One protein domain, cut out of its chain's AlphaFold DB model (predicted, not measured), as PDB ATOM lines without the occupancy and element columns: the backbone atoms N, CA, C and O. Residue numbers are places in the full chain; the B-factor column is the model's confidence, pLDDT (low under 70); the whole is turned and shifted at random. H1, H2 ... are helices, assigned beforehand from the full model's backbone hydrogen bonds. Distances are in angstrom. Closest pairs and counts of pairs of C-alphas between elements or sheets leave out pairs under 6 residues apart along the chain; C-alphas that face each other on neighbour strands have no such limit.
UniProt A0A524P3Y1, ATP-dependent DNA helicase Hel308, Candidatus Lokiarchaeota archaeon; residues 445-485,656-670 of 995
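AT A GLANCE: This is residues 445 to 485 and 656 to 670 of the 995 residues of the protein "ATP-dependent DNA helicase Hel308" of Candidatus Lokiarchaeota archaeon (UniProt A0A524P3Y1). H1 crosses H4 at a steep angle and comes close to H2, while H3 makes one end of an elongated model whose helices share few contacts. The printed part has 56 residues with four named helices, H1 to H4 in chain order, and no named strand; its class is all helix. It is compact, with a radius of gyration of the C-alphas of 11.6 A, and spans 38 by 21 by 15 A.

IN THESE COORDINATES: H1, residues 447 to 459, begins at C-alpha 447 (26.030, -28.421, -47.352) and is 18.1 A long. H2, residues 466 to 473, measures 10.5 A and H3, residues 477 to 484, 9.8 A. H4, residues 656 to 665, measures 14.1 A and ends at C-alpha 665 (29.817, -30.118, -31.148).

HOW THE PARTS SIT: H1 touches H4 with residues 450 to 454 alone, at a steep tilt of 66 degrees, the same way; the closest C-alphas, of Gln 451 and Thr 659, are 5.9 A apart. H1 and H2 are close but not clearly touching, Thr 454 to Leu 469 being the closest C-alphas at 7.9 A. H3 is apart from H1 and H4. In H1, H2, H3 and H4 every O i to N i+4 pair is within hydrogen-bond range.

THE WHOLE: Residues 486 to 655 are not printed; C-alphas 485 and 656 are 22.6 A apart across the cut. Residue 485 alone is under pLDDT 70.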
ATOM      1  N   GLU A 445      22.537 -24.655 -51.565       80.75
ATOM      2  CA  GLU A 445      22.090 -25.936 -50.999       80.75
ATOM      3  C   GLU A 445      23.208 -26.996 -50.877       80.75
ATOM      4  O   GLU A 445      22.937 -28.088 -50.391       80.75
ATOM      5  N   ASP A 446      24.451 -26.697 -51.289       81.62
ATOM      6  CA  ASP A 446      25.625 -27.569 -51.108       81.62
ATOM      7  C   ASP A 446      26.133 -27.530 -49.643       81.62
ATOM      8  O   ASP A 446      26.756 -26.535 -49.243       81.62
ATOM      9  N   PRO A 447      25.891 -28.564 -48.803       82.25
ATOM     10  CA  PRO A 447      26.030 -28.421 -47.352       82.25
ATOM     11  C   PRO A 447      27.463 -28.149 -46.857       82.25
ATOM     12  O   PRO A 447      27.623 -27.252 -46.028       82.25
ATOM     13  N   PRO A 448      28.532 -28.810 -47.356       84.88
ATOM     14  CA  PRO A 448      29.905 -28.472 -46.969       84.88
ATOM     15  C   PRO A 448      30.298 -27.023 -47.298       84.88
ATOM     16  O   PRO A 448      31.046 -26.389 -46.545       84.88
ATOM     17  N   MET A 449      29.776 -26.461 -48.392       85.19
ATOM     18  CA  MET A 449      30.058 -25.073 -48.764       85.19
ATOM     19  C   MET A 449      29.244 -24.083 -47.928       85.19
ATOM     20  O   MET A 449      29.809 -23.093 -47.460       85.19
ATOM     21  N   LEU A 450      27.965 -24.380 -47.657       88.56
ATOM     22  CA  LEU A 450      27.143 -23.648 -46.686       88.56
ATOM     23  C   LEU A 450      27.815 -23.616 -45.306       88.56
ATOM     24  O   LEU A 450      27.851 -22.562 -44.669       88.56
ATOM     25  N   GLN A 451      28.414 -24.728 -44.870       91.94
ATOM     26  CA  GLN A 451      29.219 -24.792 -43.651       91.94
ATOM     27  C   GLN A 451      30.445 -23.862 -43.733       91.94
ATOM     28  O   GLN A 451      30.566 -22.943 -42.921       91.94
ATOM     29  N   SER A 452      31.337 -24.034 -44.719       92.00
ATOM     30  CA  SER A 452      32.552 -23.201 -44.847       92.00
ATOM     31  C   SER A 452      32.241 -21.698 -44.891       92.00
ATOM     32  O   SER A 452      32.952 -20.886 -44.290       92.00
ATOM     33  N   GLN A 453      31.150 -21.321 -45.559       92.31
ATOM     34  CA  GLN A 453      30.699 -19.937 -45.649       92.31
ATOM     35  C   GLN A 453      29.989 -19.440 -44.374       92.31
ATOM     36  O   GLN A 453      30.204 -18.302 -43.960       92.31
ATOM     37  N   THR A 454      29.227 -20.280 -43.668       93.50
ATOM     38  CA  THR A 454      28.645 -19.919 -42.359       93.50
ATOM     39  C   THR A 454      29.735 -19.683 -41.309       93.50
ATOM     40  O   THR A 454      29.688 -18.686 -40.587       93.50
ATOM     41  N   LEU A 455      30.768 -20.535 -41.263       94.88
ATOM     42  CA  LEU A 455      31.914 -20.346 -40.367       94.88
ATOM     43  C   LEU A 455      32.679 -19.053 -40.700       94.88
ATOM     44  O   LEU A 455      33.046 -18.314 -39.790       94.88
ATOM     45  N   SER A 456      32.855 -18.738 -41.990       92.94
ATOM     46  CA  SER A 456      33.427 -17.466 -42.463       92.94
ATOM     47  C   SER A 456      32.697 -16.249 -41.892       92.94
ATOM     48  O   SER A 456      33.351 -15.354 -41.354       92.94
ATOM     49  N   LEU A 457      31.359 -16.231 -41.947       92.12
ATOM     50  CA  LEU A 457      30.550 -15.115 -41.444       92.12
ATOM     51  C   LEU A 457      30.653 -14.936 -39.921       92.12
ATOM     52  O   LEU A 457      30.682 -13.793 -39.460       92.12
ATOM     53  N   VAL A 458      30.734 -16.027 -39.148       92.88
ATOM     54  CA  VAL A 458      30.920 -15.971 -37.682       92.88
ATOM     55  C   VAL A 458      32.347 -15.536 -37.327       92.88
ATOM     56  O   VAL A 458      32.537 -14.651 -36.493       92.88
ATOM     57  N   VAL A 459      33.368 -16.096 -37.989       90.88
ATOM     58  CA  VAL A 459      34.782 -15.733 -37.769       90.88
ATOM     59  C   VAL A 459      35.044 -14.262 -38.105       90.88
ATOM     60  O   VAL A 459      35.774 -13.599 -37.371       90.88
ATOM     61  N   SER A 460      34.434 -13.731 -39.170       85.25
ATOM     62  CA  SER A 460      34.558 -12.315 -39.549       85.25
ATOM     63  C   SER A 460      33.576 -11.381 -38.834       85.25
ATOM     64  O   SER A 460      33.462 -10.226 -39.244       85.25
ATOM     65  N   GLN A 461      32.836 -11.872 -37.832       86.44
ATOM     66  CA  GLN A 461      31.817 -11.127 -37.074       86.44
ATOM     67  C   GLN A 461      30.742 -10.450 -37.952       86.44
ATOM     68  O   GLN A 461      30.096  -9.492 -37.540       86.44
ATOM     69  N   THR A 462      30.522 -10.961 -39.168       85.81
ATOM     70  CA  THR A 462      29.458 -10.498 -40.075       85.81
ATOM     71  C   THR A 462      28.092 -11.025 -39.633       85.81
ATOM     72  O   THR A 462      27.077 -10.380 -39.876       85.81
ATOM     73  N   VAL A 463      28.063 -12.166 -38.937       90.06
ATOM     74  CA  VAL A 463      26.890 -12.656 -38.202       90.06
ATOM     75  C   VAL A 463      27.313 -13.085 -36.799       90.06
ATOM     76  O   VAL A 463      28.391 -13.645 -36.612       90.06
ATOM     77  N   ASN A 464      26.464 -12.816 -35.810       90.50
ATOM     78  CA  ASN A 464      26.722 -13.078 -34.389       90.50
ATOM     79  C   ASN A 464      25.561 -13.809 -33.683       90.50
ATOM     80  O   ASN A 464      25.626 -14.029 -32.477       90.50
ATOM     81  N   SER A 465      24.515 -14.199 -34.417       90.94
ATOM     82  CA  SER A 465      23.366 -14.976 -33.932       90.94
ATOM     83  C   SER A 465      22.715 -15.762 -35.084       90.94
ATOM     84  O   SER A 465      23.012 -15.510 -36.260       90.94
ATOM     85  N   ARG A 466      21.799 -16.690 -34.773       89.31
ATOM     86  CA  ARG A 466      21.008 -17.444 -35.770       89.31
ATOM     87  C   ARG A 466      20.139 -16.503 -36.626       89.31
ATOM     88  O   ARG A 466      19.960 -16.756 -37.818       89.31
ATOM     89  N   GLU A 467      19.679 -15.390 -36.060       87.75
ATOM     90  CA  GLU A 467      18.833 -14.360 -36.684       87.75
ATOM     91  C   GLU A 467      19.665 -13.400 -37.538       87.75
ATOM     92  O   GLU A 467      19.213 -12.958 -38.594       87.75
ATOM     93  N   ALA A 468      20.894 -13.079 -37.119       90.25
ATOM     94  CA  ALA A 468      21.856 -12.376 -37.965       90.25
ATOM     95  C   ALA A 468      22.202 -13.213 -39.207       90.25
ATOM     96  O   ALA A 468      22.216 -12.679 -40.315       90.25
ATOM     97  N   LEU A 469      22.373 -14.530 -39.043       91.38
ATOM     98  CA  LEU A 469      22.567 -15.457 -40.157       91.38
ATOM     99  C   LEU A 469      21.337 -15.522 -41.076       91.38
ATOM    100  O   LEU A 469      21.496 -15.337 -42.275       91.38
ATOM    101  N   ASN A 470      20.114 -15.662 -40.549       89.69
ATOM    102  CA  ASN A 470      18.899 -15.594 -41.381       89.69
ATOM    103  C   ASN A 470      18.776 -14.260 -42.135       89.69
ATOM    104  O   ASN A 470      18.503 -14.257 -43.333       89.69
ATOM    105  N   ARG A 471      19.047 -13.121 -41.483       90.00
ATOM    106  CA  ARG A 471      19.059 -11.810 -42.156       90.00
ATOM    107  C   ARG A 471      20.118 -11.721 -43.256       90.00
ATOM    108  O   ARG A 471      19.846 -11.087 -44.273       90.00
ATOM    109  N   PHE A 472      21.278 -12.360 -43.096       92.56
ATOM    110  CA  PHE A 472      22.273 -12.466 -44.164       92.56
ATOM    111  C   PHE A 472      21.772 -13.343 -45.323       92.56
ATOM    112  O   PHE A 472      21.826 -12.909 -46.471       92.56
ATOM    113  N   ILE A 473      21.219 -14.533 -45.045       91.69
ATOM    114  CA  ILE A 473      20.685 -15.415 -46.098       91.69
ATOM    115  C   ILE A 473      19.555 -14.725 -46.879       91.69
ATOM    116  O   ILE A 473      19.515 -14.845 -48.100       91.69
ATOM    117  N   ASN A 474      18.724 -13.901 -46.234       91.19
ATOM    118  CA  ASN A 474      17.684 -13.108 -46.907       91.19
ATOM    119  C   ASN A 474      18.221 -12.081 -47.934       91.19
ATOM    120  O   ASN A 474      17.437 -11.530 -48.704       91.19
ATOM    121  N   HIS A 475      19.534 -11.822 -47.968       92.81
ATOM    122  CA  HIS A 475      20.203 -10.973 -48.965       92.81
ATOM    123  C   HIS A 475      20.967 -11.769 -50.042       92.81
ATOM    124  O   HIS A 475      21.580 -11.164 -50.921       92.81
ATOM    125  N   THR A 476      20.945 -13.104 -49.999       94.50
ATOM    126  CA  THR A 476      21.608 -13.975 -50.991       94.50
ATOM    127  C   THR A 476      20.815 -14.086 -52.295       94.50
ATOM    128  O   THR A 476      19.609 -13.818 -52.337       94.50
ATOM    129  N   PHE A 477      21.480 -14.522 -53.369       94.56
ATOM    130  CA  PHE A 477      20.822 -14.764 -54.653       94.56
ATOM    131  C   PHE A 477      19.818 -15.921 -54.542       94.56
ATOM    132  O   PHE A 477      18.716 -15.810 -55.075       94.56
ATOM    133  N   TYR A 478      20.130 -16.966 -53.763       92.31
ATOM    134  CA  TYR A 478      19.193 -18.037 -53.397       92.31
ATOM    135  C   TYR A 478      17.860 -17.482 -52.890       92.31
ATOM    136  O   TYR A 478      16.800 -17.799 -53.435       92.31
ATOM    137  N   TYR A 479      17.894 -16.614 -51.872       90.56
ATOM    138  CA  TYR A 479      16.662 -16.064 -51.313       90.56
ATOM    139  C   TYR A 479      15.902 -15.219 -52.345       90.56
ATOM    140  O   TYR A 479      14.676 -15.305 -52.433       90.56
ATOM    141  N   HIS A 480      16.624 -14.468 -53.184       89.62
ATOM    142  CA  HIS A 480      16.020 -13.704 -54.272       89.62
ATOM    143  C   HIS A 480      15.264 -14.606 -55.263       89.62
ATOM    144  O   HIS A 480      14.107 -14.333 -55.578       89.62
ATOM    145  N   GLN A 481      15.867 -15.720 -55.695       89.19
ATOM    146  CA  GLN A 481      15.243 -16.656 -56.638       89.19
ATOM    147  C   GLN A 481      14.049 -17.420 -56.045       89.19
ATOM    148  O   GLN A 481      13.079 -17.671 -56.757       89.19
ATOM    149  N   HIS A 482      14.102 -17.791 -54.761       85.00
ATOM    150  CA  HIS A 482      13.075 -18.637 -54.140       85.00
ATOM    151  C   HIS A 482      11.929 -17.865 -53.459       85.00
ATOM    152  O   HIS A 482      10.835 -18.417 -53.329       85.00
ATOM    153  N   PHE A 483      12.139 -16.611 -53.030       81.19
ATOM    154  CA  PHE A 483      11.164 -15.870 -52.207       81.19
ATOM    155  C   PHE A 483      10.807 -14.462 -52.710       81.19
ATOM    156  O   PHE A 483       9.812 -13.908 -52.226       81.19
ATOM    157  N   VAL A 484      11.570 -13.900 -53.660       77.00
ATOM    158  CA  VAL A 484      11.324 -12.568 -54.253       77.00
ATOM    159  C   VAL A 484      10.851 -12.701 -55.703       77.00
ATOM    160  O   VAL A 484       9.686 -12.435 -55.988       77.00
ATOM    161  N   ASP A 485      11.705 -13.201 -56.598       65.12
ATOM    162  CA  ASP A 485      11.413 -13.390 -58.028       65.12
ATOM    163  C   ASP A 485      10.763 -14.754 -58.313       65.12
ATOM    164  O   ASP A 485      11.102 -15.432 -59.291       65.12
ATOM    165  N   ILE A 656      21.092 -25.239 -41.888       89.88
ATOM    166  CA  ILE A 656      21.752 -24.218 -41.056       89.88
ATOM    167  C   ILE A 656      21.752 -24.622 -39.573       89.88
ATOM    168  O   ILE A 656      22.753 -24.422 -38.884       89.88
ATOM    169  N   SER A 657      20.661 -25.202 -39.074       89.88
ATOM    170  CA  SER A 657      20.559 -25.657 -37.681       89.88
ATOM    171  C   SER A 657      21.512 -26.825 -37.394       89.88
ATOM    172  O   SER A 657      22.231 -26.803 -36.390       89.88
ATOM    173  N   ASP A 658      21.618 -27.778 -38.321       90.44
ATOM    174  CA  ASP A 658      22.596 -28.869 -38.297       90.44
ATOM    175  C   ASP A 658      24.030 -28.330 -38.382       90.44
ATOM    176  O   ASP A 658      24.896 -28.743 -37.613       90.44
ATOM    177  N   THR A 659      24.280 -27.346 -39.255       92.94
ATOM    178  CA  THR A 659      25.581 -26.662 -39.394       92.94
ATOM    179  C   THR A 659      26.039 -26.020 -38.083       92.94
ATOM    180  O   THR A 659      27.170 -26.239 -37.651       92.94
ATOM    181  N   LEU A 660      25.170 -25.254 -37.415       93.12
ATOM    182  CA  LEU A 660      25.509 -24.615 -36.139       93.12
ATOM    183  C   LEU A 660      25.685 -25.647 -35.016       93.12
ATOM    184  O   LEU A 660      26.612 -25.526 -34.217       93.12
ATOM    185  N   THR A 661      24.856 -26.693 -34.991       92.56
ATOM    186  CA  THR A 661      24.973 -27.801 -34.027       92.56
ATOM    187  C   THR A 661      26.291 -28.558 -34.203       92.56
ATOM    188  O   THR A 661      26.983 -28.832 -33.221       92.56
ATOM    189  N   TYR A 662      26.690 -28.834 -35.448       93.94
ATOM    190  CA  TYR A 662      27.976 -29.443 -35.788       93.94
ATOM    191  C   TYR A 662      29.156 -28.563 -35.346       93.94
ATOM    192  O   TYR A 662      30.102 -29.060 -34.735       93.94
ATOM    193  N   PHE A 663      29.080 -27.245 -35.564       96.06
ATOM    194  CA  PHE A 663      30.143 -26.324 -35.153       96.06
ATOM    195  C   PHE A 663      30.300 -26.195 -33.639       96.06
ATOM    196  O   PHE A 663      31.427 -26.040 -33.176       96.06
ATOM    197  N   ILE A 664      29.210 -26.274 -32.873       94.19
ATOM    198  CA  ILE A 664      29.274 -26.297 -31.404       94.19
ATOM    199  C   ILE A 664      29.838 -27.641 -30.926       94.19
ATOM    200  O   ILE A 664      30.733 -27.673 -30.085       94.19
ATOM    201  N   ARG A 665      29.373 -28.759 -31.503       95.19
ATOM    202  CA  ARG A 665      29.817 -30.118 -31.148       95.19
ATOM    203  C   ARG A 665      31.318 -30.341 -31.358       95.19
ATOM    204  O   ARG A 665      31.925 -31.035 -30.551       95.19
ATOM    205  N   HIS A 666      31.899 -29.787 -32.422       95.06
ATOM    206  CA  HIS A 666      33.314 -29.973 -32.767       95.06
ATOM    207  C   HIS A 666      34.179 -28.723 -32.489       95.06
ATOM    208  O   HIS A 666      35.225 -28.560 -33.113       95.06
ATOM    209  N   ASP A 667      33.788 -27.847 -31.553       94.94
ATOM    210  CA  ASP A 667      34.588 -26.686 -31.106       94.94
ATOM    211  C   ASP A 667      35.054 -25.755 -32.251       94.94
ATOM    212  O   ASP A 667      36.176 -25.260 -32.287       94.94
ATOM    213  N   LEU A 668      34.194 -25.497 -33.236       96.06
ATOM    214  CA  LEU A 668      34.428 -24.508 -34.301       96.06
ATOM    215  C   LEU A 668      33.795 -23.152 -33.946       96.06
ATOM    216  O   LEU A 668      34.340 -22.090 -34.266       96.06
ATOM    217  N   ILE A 669      32.655 -23.176 -33.250       95.81
ATOM    218  CA  ILE A 669      32.039 -22.000 -32.627       95.81
ATOM    219  C   ILE A 669      31.604 -22.341 -31.202       95.81
ATOM    220  O   ILE A 669      31.275 -23.484 -30.901       95.81
ATOM    221  N   MET A 670      31.522 -21.325 -30.353       92.69
ATOM    222  CA  MET A 670      30.898 -21.399 -29.037       92.69
ATOM    223  C   MET A 670      29.704 -20.444 -28.962       92.69
ATOM    224  O   MET A 670      29.701 -19.376 -29.583       92.69
TER     225      MET A 670